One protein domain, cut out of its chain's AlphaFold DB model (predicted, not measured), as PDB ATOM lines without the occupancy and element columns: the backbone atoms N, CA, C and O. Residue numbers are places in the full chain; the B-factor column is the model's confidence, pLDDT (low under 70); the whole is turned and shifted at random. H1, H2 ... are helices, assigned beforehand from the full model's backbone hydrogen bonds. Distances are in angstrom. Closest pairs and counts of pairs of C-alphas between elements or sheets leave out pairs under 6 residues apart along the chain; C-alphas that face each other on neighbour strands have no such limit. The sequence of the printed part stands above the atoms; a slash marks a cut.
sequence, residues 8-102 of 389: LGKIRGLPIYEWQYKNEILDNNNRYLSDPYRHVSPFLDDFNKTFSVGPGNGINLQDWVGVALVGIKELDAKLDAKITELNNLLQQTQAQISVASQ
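This is residues 8 to 102 of the 389 residues of an uncharacterized protein of Candidatus Buchananbacteria bacterium RIFCSPLOWO2_01_FULL_40_23b (UniProt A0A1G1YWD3). One long straight helix, H3, makes most of the length; two short helices, H1 and H2, sit beside its first half, a long loop of residues 14 to 42 reaches out between them, and residues 79 to 102 of H3 stick out free. The 95 printed residues have three named helices, H1, H2, H3, and no named strand: all helix. The whole is extended, radius of gyration of the C-alphas 22.2 A, spanning 79 by 30 by 20 A.

H1, residues 8 to 13, begins at C-alpha 8, (155.008, 138.040, 50.173). H2 is residues 43 to 51. H3, residues 61 to 102, runs 60.3 A to C-alpha 102, (160.063, 113.005, 86.596).

H1 touches H3 at residues 70 to 75 alone, about perpendicular at 74 degrees; their closest C-alphas, Leu 8 and Gly 71, are 4.4 A apart. H2 is close but not clearly touching H1, closest C-alphas Lys 10 and Thr 50, 6.6 A, and H3, Phe 51 and Val 67, 7.8 A. In H1, H2 and H3 every O i to N i+4 pair is within hydrogen-bond range.

The printed part has no cut. The link H1 to H2 is long. pLDDT is under 70 in residues 15 to 46, 55 to 59 and 96 to 102.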
ATOM      1  N   LEU A   8     155.356 139.435  50.409       84.81
ATOM      2  CA  LEU A   8     155.008 138.040  50.173       84.81
ATOM      3  C   LEU A   8     153.494 137.824  50.239       84.81
ATOM      4  O   LEU A   8     152.946 137.099  49.410       84.81
ATOM      5  N   GLY A   9     152.806 138.452  51.194       83.94
ATOM      6  CA  GLY A   9     151.344 138.442  51.256       83.94
ATOM      7  C   GLY A   9     150.723 139.083  50.016       83.94
ATOM      8  O   GLY A   9     149.824 138.499  49.409       83.94
ATOM      9  N   LYS A  10     151.270 140.221  49.577       84.56
ATOM     10  CA  LYS A  10     150.878 140.897  48.333       84.56
ATOM     11  C   LYS A  10     151.131 140.044  47.089       84.56
ATOM     12  O   LYS A  10     150.232 139.910  46.271       84.56
ATOM     13  N   ILE A  11     152.298 139.400  46.980       83.94
ATOM     14  CA  ILE A  11     152.631 138.459  45.896       83.94
ATOM     15  C   ILE A  11     151.636 137.289  45.867       83.94
ATOM     16  O   ILE A  11     151.149 136.937  44.797       83.94
ATOM     17  N   ARG A  12     151.289 136.710  47.026       81.00
ATOM     18  CA  ARG A  12     150.293 135.622  47.130       81.00
ATOM     19  C   ARG A  12     148.870 136.058  46.778       81.00
ATOM     20  O   ARG A  12     148.065 135.209  46.411       81.00
ATOM     21  N   GLY A  13     148.556 137.340  46.952       79.12
ATOM     22  CA  GLY A  13     147.259 137.927  46.624       79.12
ATOM     23  C   GLY A  13     147.094 138.288  45.147       79.12
ATOM     24  O   GLY A  13     145.979 138.598  44.734       79.12
ATOM     25  N   LEU A  14     148.167 138.241  44.348       75.38
ATOM     26  CA  LEU A  14     148.073 138.492  42.913       75.38
ATOM     27  C   LEU A  14     147.275 137.361  42.233       75.38
ATOM     28  O   LEU A  14     147.587 136.187  42.451       75.38
ATOM     29  N   PRO A  15     146.286 137.671  41.375       68.06
ATOM     30  CA  PRO A  15     145.455 136.678  40.688       68.06
ATOM     31  C   PRO A  15     146.191 136.036  39.494       68.06
ATOM     32  O   PRO A  15     145.714 136.060  38.363       68.06
ATOM     33  N   ILE A  16     147.387 135.490  39.725       64.69
ATOM     34  CA  ILE A  16     148.234 134.891  38.685       64.69
ATOM     35  C   ILE A  16     148.214 133.375  38.852       64.69
ATOM     36  O   ILE A  16     148.808 132.838  39.785       64.69
ATOM     37  N   TYR A  17     147.556 132.687  37.922       61.25
ATOM     38  CA  TYR A  17     147.411 131.228  37.957       61.25
ATOM     39  C   TYR A  17     148.303 130.500  36.938       61.25
ATOM     40  O   TYR A  17     148.624 129.333  37.141       61.25
ATOM     41  N   GLU A  18     148.750 131.175  35.869       54.47
ATOM     42  CA  GLU A  18     149.606 130.598  34.821       54.47
ATOM     43  C   GLU A  18     150.495 131.683  34.178       54.47
ATOM     44  O   GLU A  18     150.035 132.796  33.917       54.47
ATOM     45  N   TRP A  19     151.771 131.371  33.912       52.78
ATOM     46  CA  TRP A  19     152.693 132.253  33.181       52.78
ATOM     47  C   TRP A  19     152.575 132.016  31.675       52.78
ATOM     48  O   TRP A  19     152.798 130.900  31.211       52.78
ATOM     49  N   GLN A  20     152.312 133.067  30.896       48.88
ATOM     50  CA  GLN A  20     152.346 132.992  29.432       48.88
ATOM     51  C   GLN A  20     153.275 134.064  28.860       48.88
ATOM     52  O   GLN A  20     153.137 135.253  29.148       48.88
ATOM     53  N   TYR A  21     154.247 133.634  28.048       45.09
ATOM     54  CA  TYR A  21     155.086 134.549  27.278       45.09
ATOM     55  C   TYR A  21     154.254 135.235  26.199       45.09
ATOM     56  O   TYR A  21     153.372 134.630  25.588       45.09
ATOM     57  N   LYS A  22     154.584 136.499  25.935       43.53
ATOM     58  CA  LYS A  22     153.995 137.292  24.859       43.53
ATOM     59  C   LYS A  22     154.409 136.713  23.500       43.53
ATOM     60  O   LYS A  22     155.340 137.203  22.878       43.53
ATOM     61  N   ASN A  23     153.706 135.687  23.029       41.62
ATOM     62  CA  ASN A  23     153.607 135.422  21.601       41.62
ATOM     63  C   ASN A  23     152.337 136.106  21.098       41.62
ATOM     64  O   ASN A  23     151.268 135.513  20.978       41.62
ATOM     65  N   GLU A  24     152.488 137.406  20.843       54.06
ATOM     66  CA  GLU A  24     151.736 138.085  19.792       54.06
ATOM     67  C   GLU A  24     151.885 137.259  18.519       54.06
ATOM     68  O   GLU A  24     153.017 136.917  18.213       54.06
ATOM     69  N   ILE A  25     150.830 137.031  17.737       41.66
ATOM     70  CA  ILE A  25     150.902 137.392  16.316       41.66
ATOM     71  C   ILE A  25     149.473 137.730  15.840       41.66
ATOM     72  O   ILE A  25     148.604 136.873  15.927       41.66
ATOM     73  N   LEU A  26     149.271 138.945  15.300       41.88
ATOM     74  CA  LEU A  26     148.132 139.381  14.457       41.88
ATOM     75  C   LEU A  26     146.744 139.524  15.140       41.88
ATOM     76  O   LEU A  26     146.320 138.641  15.866       41.88
ATOM     77  N   ASP A  27     146.028 140.639  14.886       41.25
ATOM     78  CA  ASP A  27     144.559 140.679  14.624       41.25
ATOM     79  C   ASP A  27     143.731 141.844  15.202       41.25
ATOM     80  O   ASP A  27     142.521 141.833  15.007       41.25
ATOM     81  N   ASN A  28     144.268 142.889  15.847       47.78
ATOM     82  CA  ASN A  28     143.420 144.035  16.272       47.78
ATOM     83  C   ASN A  28     142.168 143.636  17.105       47.78
ATOM     84  O   ASN A  28     141.183 144.371  17.152       47.78
ATOM     85  N   ASN A  29     142.179 142.467  17.755       47.25
ATOM     86  CA  ASN A  29     140.984 141.869  18.338       47.25
ATOM     87  C   ASN A  29     141.279 141.404  19.765       47.25
ATOM     88  O   ASN A  29     141.846 140.337  19.998       47.25
ATOM     89  N   ASN A  30     140.899 142.234  20.731       49.09
ATOM     90  CA  ASN A  30     140.955 141.909  22.148       49.09
ATOM     91  C   ASN A  30     139.839 140.890  22.468       49.09
ATOM     92  O   ASN A  30     138.690 141.274  22.666       49.09
ATOM     93  N   ARG A  31     140.139 139.582  22.441       50.41
ATOM     94  CA  ARG A  31     139.124 138.506  22.552       50.41
ATOM     95  C   ARG A  31     138.714 138.108  23.982       50.41
ATOM     96  O   ARG A  31     137.889 137.213  24.119       50.41
ATOM     97  N   TYR A  32     139.203 138.747  25.046       54.47
ATOM     98  CA  TYR A  32     138.921 138.304  26.426       54.47
ATOM     99  C   TYR A  32     137.853 139.136  27.152       54.47
ATOM    100  O   TYR A  32     138.046 139.580  28.275       54.47
ATOM    101  N   LEU A  33     136.682 139.310  26.532       52.28
ATOM    102  CA  LEU A  33     135.467 139.736  27.252       52.28
ATOM    103  C   LEU A  33     134.886 138.612  28.135       52.28
ATOM    104  O   LEU A  33     134.071 138.886  29.010       52.28
ATOM    105  N   SER A  34     135.287 137.357  27.905       53.16
ATOM    106  CA  SER A  34     134.710 136.160  28.536       53.16
ATOM    107  C   SER A  34     135.598 135.472  29.578       53.16
ATOM    108  O   SER A  34     135.137 134.525  30.206       53.16
ATOM    109  N   ASP A  35     136.852 135.899  29.757       53.38
ATOM    110  CA  ASP A  35     137.780 135.326  30.744       53.38
ATOM    111  C   ASP A  35     138.530 136.461  31.465       53.38
ATOM    112  O   ASP A  35     139.552 136.933  30.962       53.38
ATOM    113  N   PRO A  36     138.016 136.946  32.612       54.25
ATOM    114  CA  PRO A  36     138.605 138.074  33.332       54.25
ATOM    115  C   PRO A  36     139.940 137.735  34.012       54.25
ATOM    116  O   PRO A  36     140.566 138.633  34.571       54.25
ATOM    117  N   TYR A  37     140.378 136.472  33.964       50.19
ATOM    118  CA  TYR A  37     141.591 135.988  34.626       50.19
ATOM    119  C   TYR A  37     142.724 135.667  33.636       50.19
ATOM    120  O   TYR A  37     143.845 135.376  34.055       50.19
ATOM    121  N   ARG A  38     142.462 135.745  32.318       47.31
ATOM    122  CA  ARG A  38     143.493 135.695  31.270       47.31
ATOM    123  C   ARG A  38     143.952 137.090  30.892       47.31
ATOM    124  O   ARG A  38     143.186 138.024  30.677       47.31
ATOM    125  N   HIS A  39     145.258 137.228  30.798       49.94
ATOM    126  CA  HIS A  39     145.899 138.489  31.080       49.94
ATOM    127  C   HIS A  39     147.012 138.723  30.053       49.94
ATOM    128  O   HIS A  39     148.131 138.256  30.214       49.94
ATOM    129  N   VAL A  40     146.683 139.431  28.958       45.34
ATOM    130  CA  VAL A  40     147.615 139.678  27.832       45.34
ATOM    131  C   VAL A  40     148.543 140.885  28.072       45.34
ATOM    132  O   VAL A  40     149.570 140.999  27.416       45.34
ATOM    133  N   SER A  41     148.256 141.751  29.050       50.75
ATOM    134  CA  SER A  41     149.252 142.599  29.744       50.75
ATOM    135  C   SER A  41     148.604 143.384  30.906       50.75
ATOM    136  O   SER A  41     148.320 144.568  30.746       50.75
ATOM    137  N   PRO A  42     148.376 142.768  32.077       48.81
ATOM    138  CA  PRO A  42     147.805 143.419  33.270       48.81
ATOM    139  C   PRO A  42     148.751 143.398  34.474       48.81
ATOM    140  O   PRO A  42     148.455 143.947  35.526       48.81
ATOM    141  N   PHE A  43     149.944 142.830  34.304       57.06
ATOM    142  CA  PHE A  43     150.944 142.818  35.354       57.06
ATOM    143  C   PHE A  43     151.420 144.231  35.682       57.06
ATOM    144  O   PHE A  43     151.816 144.471  36.804       57.06
ATOM    145  N   LEU A  44     151.387 145.177  34.740       59.88
ATOM    146  CA  LEU A  44     151.896 146.527  34.974       59.88
ATOM    147  C   LEU A  44     151.006 147.349  35.905       59.88
ATOM    148  O   LEU A  44     151.496 147.865  36.912       59.88
ATOM    149  N   ASP A  45     149.712 147.415  35.600       61.00
ATOM    150  CA  ASP A  45     148.754 148.187  36.390       61.00
ATOM    151  C   ASP A  45     148.536 147.535  37.760       61.00
ATOM    152  O   ASP A  45     148.570 148.227  38.779       61.00
ATOM    153  N   ASP A  46     148.420 146.203  37.817       68.19
ATOM    154  CA  ASP A  46     148.226 145.481  39.077       68.19
ATOM    155  C   ASP A  46     149.494 145.435  39.938       68.19
ATOM    156  O   ASP A  46     149.388 145.478  41.163       68.19
ATOM    157  N   PHE A  47     150.697 145.417  39.354       73.81
ATOM    158  CA  PHE A  47     151.947 145.481  40.121       73.81
ATOM    159  C   PHE A  47     152.173 146.872  40.706       73.81
ATOM    160  O   PHE A  47     152.471 146.988  41.895       73.81
ATOM    161  N   ASN A  48     151.981 147.941  39.924       73.50
ATOM    162  CA  ASN A  48     152.078 149.297  40.464       73.50
ATOM    163  C   ASN A  48     150.994 149.545  41.526       73.50
ATOM    164  O   ASN A  48     151.291 150.068  42.597       73.50
ATOM    165  N   LYS A  49     149.763 149.079  41.295       76.94
ATOM    166  CA  LYS A  49     148.670 149.159  42.273       76.94
ATOM    167  C   LYS A  49     148.960 148.375  43.559       76.94
ATOM    168  O   LYS A  49     148.697 148.883  44.644       76.94
ATOM    169  N   THR A  50     149.517 147.169  43.452       78.19
ATOM    170  CA  THR A  50     149.783 146.275  44.596       78.19
ATOM    171  C   THR A  50     151.034 146.680  45.389       78.19
ATOM    172  O   THR A  50     151.039 146.664  46.627       78.19
ATOM    173  N   PHE A  51     152.111 147.062  44.698       82.06
ATOM    174  CA  PHE A  51     153.427 147.301  45.306       82.06
ATOM    175  C   PHE A  51     153.837 148.777  45.348       82.06
ATOM    176  O   PHE A  51     154.776 149.110  46.062       82.06
ATOM    177  N   SER A  52     153.135 149.662  44.631       83.12
ATOM    178  CA  SER A  52     153.419 151.107  44.568       83.12
ATOM    179  C   SER A  52     154.851 151.436  44.123       83.12
ATOM    180  O   SER A  52     155.427 152.439  44.537       83.12
ATOM    181  N   VAL A  53     155.421 150.582  43.264       76.38
ATOM    182  CA  VAL A  53     156.753 150.735  42.661       76.38
ATOM    183  C   VAL A  53     156.655 150.860  41.136       76.38
ATOM    184  O   VAL A  53     155.735 150.329  40.507       76.38
ATOM    185  N   GLY A  54     157.608 151.578  40.540       70.38
ATOM    186  CA  GLY A  54     157.682 151.850  39.103       70.38
ATOM    187  C   GLY A  54     156.904 153.098  38.633       70.38
ATOM    188  O   GLY A  54     156.068 153.634  39.361       70.38
ATOM    189  N   PRO A  55     157.172 153.590  37.409       64.06
ATOM    190  CA  PRO A  55     156.635 154.853  36.880       64.06
ATOM    191  C   PRO A  55     155.166 154.819  36.399       64.06
ATOM    192  O   PRO A  55     154.709 155.777  35.780       64.06
ATOM    193  N   GLY A  56     154.408 153.743  36.645       60.62
ATOM    194  CA  GLY A  56     152.986 153.626  36.268       60.62
ATOM    195  C   GLY A  56     152.706 153.453  34.765       60.62
ATOM    196  O   GLY A  56     151.571 153.202  34.381       60.62
ATOM    197  N   ASN A  57     153.725 153.548  33.907       63.03
ATOM    198  CA  ASN A  57     153.653 153.329  32.454       63.03
ATOM    199  C   ASN A  57     154.628 152.236  31.963       63.03
ATOM    200  O   ASN A  57     154.928 152.138  30.774       63.03
ATOM    201  N   GLY A  58     155.163 151.449  32.894       58.16
ATOM    202  CA  GLY A  58     156.248 150.497  32.694       58.16
ATOM    203  C   GLY A  58     156.670 149.916  34.044       58.16
ATOM    204  O   GLY A  58     156.538 150.596  35.060       58.16
ATOM    205  N   ILE A  59     157.196 148.691  34.071       62.50
ATOM    206  CA  ILE A  59     157.951 148.199  35.232       62.50
ATOM    207  C   ILE A  59     159.408 148.074  34.798       62.50
ATOM    208  O   ILE A  59     159.700 147.405  33.804       62.50
ATOM    209  N   ASN A  60     160.329 148.723  35.513       73.81
ATOM    210  CA  ASN A  60     161.751 148.487  35.290       73.81
ATOM    211  C   ASN A  60     162.108 147.103  35.855       73.81
ATOM    212  O   ASN A  60     161.622 146.713  36.915       73.81
ATOM    213  N   LEU A  61     162.984 146.362  35.171       72.25
ATOM    214  CA  LEU A  61     163.522 145.084  35.645       72.25
ATOM    215  C   LEU A  61     164.026 145.163  37.101       72.25
ATOM    216  O   LEU A  61     163.890 144.202  37.854       72.25
ATOM    217  N   GLN A  62     164.554 146.317  37.512       77.31
ATOM    218  CA  GLN A  62     165.013 146.581  38.878       77.31
ATOM    219  C   GLN A  62     163.890 146.486  39.923       77.31
ATOM    220  O   GLN A  62     164.102 145.881  40.972       77.31
ATOM    221  N   ASP A  63     162.697 147.014  39.634       77.56
ATOM    222  CA  ASP A  63     161.557 146.984  40.562       77.56
ATOM    223  C   ASP A  63     161.012 145.556  40.716       77.56
ATOM    224  O   ASP A  63     160.712 145.111  41.823       77.56
ATOM    225  N   TRP A  64     160.960 144.802  39.612       78.12
ATOM    226  CA  TRP A  64     160.573 143.386  39.600       78.12
ATOM    227  C   TRP A  64     161.499 142.526  40.453       78.12
ATOM    228  O   TRP A  64     161.048 141.767  41.313       78.12
ATOM    229  N   VAL A  65     162.805 142.659  40.215       79.44
ATOM    230  CA  VAL A  65     163.825 141.928  40.966       79.44
ATOM    231  C   VAL A  65     163.799 142.353  42.434       79.44
ATOM    232  O   VAL A  65     163.906 141.500  43.311       79.44
ATOM    233  N   GLY A  66     163.581 143.640  42.718       83.19
ATOM    234  CA  GLY A  66     163.415 144.161  44.075       83.19
ATOM    235  C   GLY A  66     162.251 143.505  44.823       83.19
ATOM    236  O   GLY A  66     162.462 142.945  45.898       83.19
ATOM    237  N   VAL A  67     161.048 143.503  44.242       85.31
ATOM    238  CA  VAL A  67     159.851 142.879  44.842       85.31
ATOM    239  C   VAL A  67     160.040 141.378  45.051       85.31
ATOM    240  O   VAL A  67     159.728 140.869  46.126       85.31
ATOM    241  N   ALA A  68     160.604 140.672  44.067       83.81
ATOM    242  CA  ALA A  68     160.875 139.241  44.184       83.81
ATOM    243  C   ALA A  68     161.878 138.935  45.309       83.81
ATOM    244  O   ALA A  68     161.645 138.034  46.116       83.81
ATOM    245  N   LEU A  69     162.965 139.708  45.415       86.19
ATOM    246  CA  LEU A  69     163.959 139.546  46.479       86.19
ATOM    247  C   LEU A  69     163.380 139.839  47.865       86.19
ATOM    248  O   LEU A  69     163.708 139.129  48.815       86.19
ATOM    249  N   VAL A  70     162.522 140.855  48.000       87.88
ATOM    250  CA  VAL A  70     161.842 141.138  49.275       87.88
ATOM    251  C   VAL A  70     160.864 140.013  49.623       87.88
ATOM    252  O   VAL A  70     160.875 139.541  50.757       87.88
ATOM    253  N   GLY A  71     160.104 139.500  48.651       88.69
ATOM    254  CA  GLY A  71     159.227 138.344  48.852       88.69
ATOM    255  C   GLY A  71     159.977 137.083  49.303       88.69
ATOM    256  O   GLY A  71     159.518 136.393  50.210       88.69
ATOM    257  N   ILE A  72     161.154 136.807  48.727       89.88
ATOM    258  CA  ILE A  72     162.017 135.687  49.143       89.88
ATOM    259  C   ILE A  72     162.528 135.892  50.575       89.88
ATOM    260  O   ILE A  72     162.459 134.964  51.375       89.88
ATOM    261  N   LYS A  73     162.987 137.102  50.927       88.00
ATOM    262  CA  LYS A  73     163.440 137.417  52.296       88.00
ATOM    263  C   LYS A  73     162.334 137.238  53.334       88.00
ATOM    264  O   LYS A  73     162.581 136.736  54.424       88.00
ATOM    265  N   GLU A  74     161.112 137.643  53.010       91.81
ATOM    266  CA  GLU A  74     159.969 137.453  53.904       91.81
ATOM    267  C   GLU A  74     159.544 135.981  54.010       91.81
ATOM    268  O   GLU A  74     159.073 135.555  55.065       91.81
ATOM    269  N   LEU A  75     159.716 135.189  52.945       92.44
ATOM    270  CA  LEU A  75     159.468 133.746  52.980       92.44
ATOM    271  C   LEU A  75     160.470 133.035  53.890       92.44
ATOM    272  O   LEU A  75     160.057 132.216  54.708       92.44
ATOM    273  N   ASP A  76     161.747 133.390  53.775       93.81
ATOM    274  CA  ASP A  76     162.837 132.899  54.622       93.81
ATOM    275  C   ASP A  76     162.554 133.193  56.107       93.81
ATOM    276  O   ASP A  76     162.489 132.283  56.931       93.81
ATOM    277  N   ALA A  77     162.178 134.436  56.427       91.62
ATOM    278  CA  ALA A  77     161.788 134.820  57.785       91.62
ATOM    279  C   ALA A  77     160.569 134.037  58.317       91.62
ATOM    280  O   ALA A  77     160.511 133.691  59.502       91.62
ATOM    281  N   LYS A  78     159.575 133.734  57.464       92.00
ATOM    282  CA  LYS A  78     158.424 132.897  57.856       92.00
ATOM    283  C   LYS A  78     158.820 131.436  58.069       92.00
ATOM    284  O   LYS A  78     158.235 130.789  58.940       92.00
ATOM    285  N   LEU A  79     159.780 130.920  57.302       94.56
ATOM    286  CA  LEU A  79     160.304 129.568  57.471       94.56
ATOM    287  C   LEU A  79     161.055 129.438  58.803       94.56
ATOM    288  O   LEU A  79     160.744 128.532  59.575       94.56
ATOM    289  N   ASP A  80     161.928 130.390  59.130       94.81
ATOM    290  CA  ASP A  80     162.649 130.432  60.412       94.81
ATOM    291  C   ASP A  80     161.703 130.540  61.613       94.81
ATOM    292  O   ASP A  80     161.866 129.844  62.624       94.81
ATOM    293  N   ALA A  81     160.660 131.369  61.499       93.75
ATOM    294  CA  ALA A  81     159.629 131.478  62.527       93.75
ATOM    295  C   ALA A  81     158.892 130.145  62.731       93.75
ATOM    296  O   ALA A  81     158.659 129.741  63.871       93.75
ATOM    297  N   LYS A  82     158.568 129.430  61.644       94.06
ATOM    298  CA  LYS A  82     157.911 128.116  61.715       94.06
ATOM    299  C   LYS A  82     158.821 127.026  62.271       94.06
ATOM    300  O   LYS A  82     158.347 126.202  63.050       94.06
ATOM    301  N   ILE A  83     160.111 127.036  61.937       95.50
ATOM    302  CA  ILE A  83     161.107 126.132  62.533       95.50
ATOM    303  C   ILE A  83     161.218 126.396  64.039       95.50
ATOM    304  O   ILE A  83     161.222 125.460  64.836       95.50
ATOM    305  N   THR A  84     161.237 127.666  64.445       96.06
ATOM    306  CA  THR A  84     161.275 128.057  65.861       96.06
ATOM    307  C   THR A  84     160.013 127.617  66.604       96.06
ATOM    308  O   THR A  84     160.106 127.044  67.686       96.06
ATOM    309  N   GLU A  85     158.831 127.824  66.019       95.19
ATOM    310  CA  GLU A  85     157.552 127.366  66.576       95.19
ATOM    311  C   GLU A  85     157.517 125.841  66.736       95.19
ATOM    312  O   GLU A  85     157.133 125.346  67.794       95.19
ATOM    313  N   LEU A  86     157.976 125.096  65.724       94.12
ATOM    314  CA  LEU A  86     158.038 123.636  65.774       94.12
ATOM    315  C   LEU A  86     159.017 123.143  66.844       94.12
ATOM    316  O   LEU A  86     158.694 122.219  67.586       94.12
ATOM    317  N   ASN A  87     160.181 123.784  66.971       93.62
ATOM    318  CA  ASN A  87     161.149 123.466  68.018       93.62
ATOM    319  C   ASN A  87     160.599 123.778  69.414       93.62
ATOM    320  O   ASN A  87     160.786 122.979  70.327       93.62
ATOM    321  N   ASN A  88     159.880 124.889  69.581       93.44
ATOM    322  CA  ASN A  88     159.222 125.224  70.843       93.44
ATOM    323  C   ASN A  88     158.120 124.217  71.187       93.44
ATOM    324  O   ASN A  88     158.021 123.794  72.337       93.44
ATOM    325  N   LEU A  89     157.323 123.791  70.202       92.56
ATOM    326  CA  LEU A  89     156.295 122.770  70.396       92.56
ATOM    327  C   LEU A  89     156.922 121.425  70.774       92.56
ATOM    328  O   LEU A  89     156.484 120.797  71.733       92.56
ATOM    329  N   LEU A  90     157.986 121.019  70.077       90.31
ATOM    330  CA  LEU A  90     158.726 119.798  70.386       90.31
ATOM    331  C   LEU A  90     159.306 119.852  71.804       90.31
ATOM    332  O   LEU A  90     159.145 118.902  72.565       90.31
ATOM    333  N   GLN A  91     159.912 120.978  72.190       85.69
ATOM    334  CA  GLN A  91     160.411 121.192  73.550       85.69
ATOM    335  C   GLN A  91     159.283 121.156  74.588       85.69
ATOM    336  O   GLN A  91     159.454 120.556  75.648       85.69
ATOM    337  N   GLN A  92     158.116 121.731  74.291       84.69
ATOM    338  CA  GLN A  92     156.954 121.691  75.177       84.69
ATOM    339  C   GLN A  92     156.431 120.260  75.359       84.69
ATOM    340  O   GLN A  92     156.167 119.849  76.490       84.69
ATOM    341  N   THR A  93     156.318 119.479  74.282       80.31
ATOM    342  CA  THR A  93     155.923 118.064  74.356       80.31
ATOM    343  C   THR A  93     156.959 117.245  75.125       80.31
ATOM    344  O   THR A  93     156.593 116.474  76.013       80.31
ATOM    345  N   GLN A  94     158.252 117.458  74.864       80.38
ATOM    346  CA  GLN A  94     159.338 116.794  75.586       80.38
ATOM    347  C   GLN A  94     159.308 117.138  77.082       80.38
ATOM    348  O   GLN A  94     159.511 116.253  77.911       80.38
ATOM    349  N   ALA A  95     159.017 118.390  77.450       72.94
ATOM    350  CA  ALA A  95     158.892 118.823  78.840       72.94
ATOM    351  C   ALA A  95     157.658 118.219  79.530       72.94
ATOM    352  O   ALA A  95     157.760 117.788  80.674       72.94
ATOM    353  N   GLN A  96     156.514 118.118  78.845       68.69
ATOM    354  CA  GLN A  96     155.318 117.453  79.385       68.69
ATOM    355  C   GLN A  96     155.549 115.957  79.630       68.69
ATOM    356  O   GLN A  96     155.184 115.449  80.690       68.69
ATOM    357  N   ILE A  97     156.213 115.268  78.694       62.41
ATOM    358  CA  ILE A  97     156.643 113.874  78.878       62.41
ATOM    359  C   ILE A  97     157.639 113.789  80.035       62.41
ATOM    360  O   ILE A  97     157.491 112.934  80.901       62.41
ATOM    361  N   SER A  98     158.597 114.717  80.097       58.22
ATOM    362  CA  SER A  98     159.609 114.755  81.153       58.22
ATOM    363  C   SER A  98     158.989 114.963  82.531       58.22
ATOM    364  O   SER A  98     159.398 114.274  83.447       58.22
ATOM    365  N   VAL A  99     157.975 115.818  82.692       57.97
ATOM    366  CA  VAL A  99     157.235 115.997  83.960       57.97
ATOM    367  C   VAL A  99     156.426 114.743  84.314       57.97
ATOM    368  O   VAL A  99     156.451 114.304  85.466       57.97
ATOM    369  N   ALA A 100     155.791 114.094  83.332       51.56
ATOM    370  CA  ALA A 100     155.126 112.805  83.543       51.56
ATOM    371  C   ALA A 100     156.116 111.694  83.962       51.56
ATOM    372  O   ALA A 100     155.780 110.849  84.789       51.56
ATOM    373  N   SER A 101     157.356 111.723  83.462       47.31
ATOM    374  CA  SER A 101     158.416 110.782  83.852       47.31
ATOM    375  C   SER A 101     159.228 111.207  85.082       47.31
ATOM    376  O   SER A 101     159.736 110.344  85.772       47.31
ATOM    377  N   GLN A 102     159.329 112.494  85.422       45.88
ATOM    378  CA  GLN A 102     160.063 113.005  86.596       45.88
ATOM    379  C   GLN A 102     159.207 113.023  87.862       45.88
ATOM    380  O   GLN A 102     159.750 113.103  88.960       45.88
TER     381      GLN A 102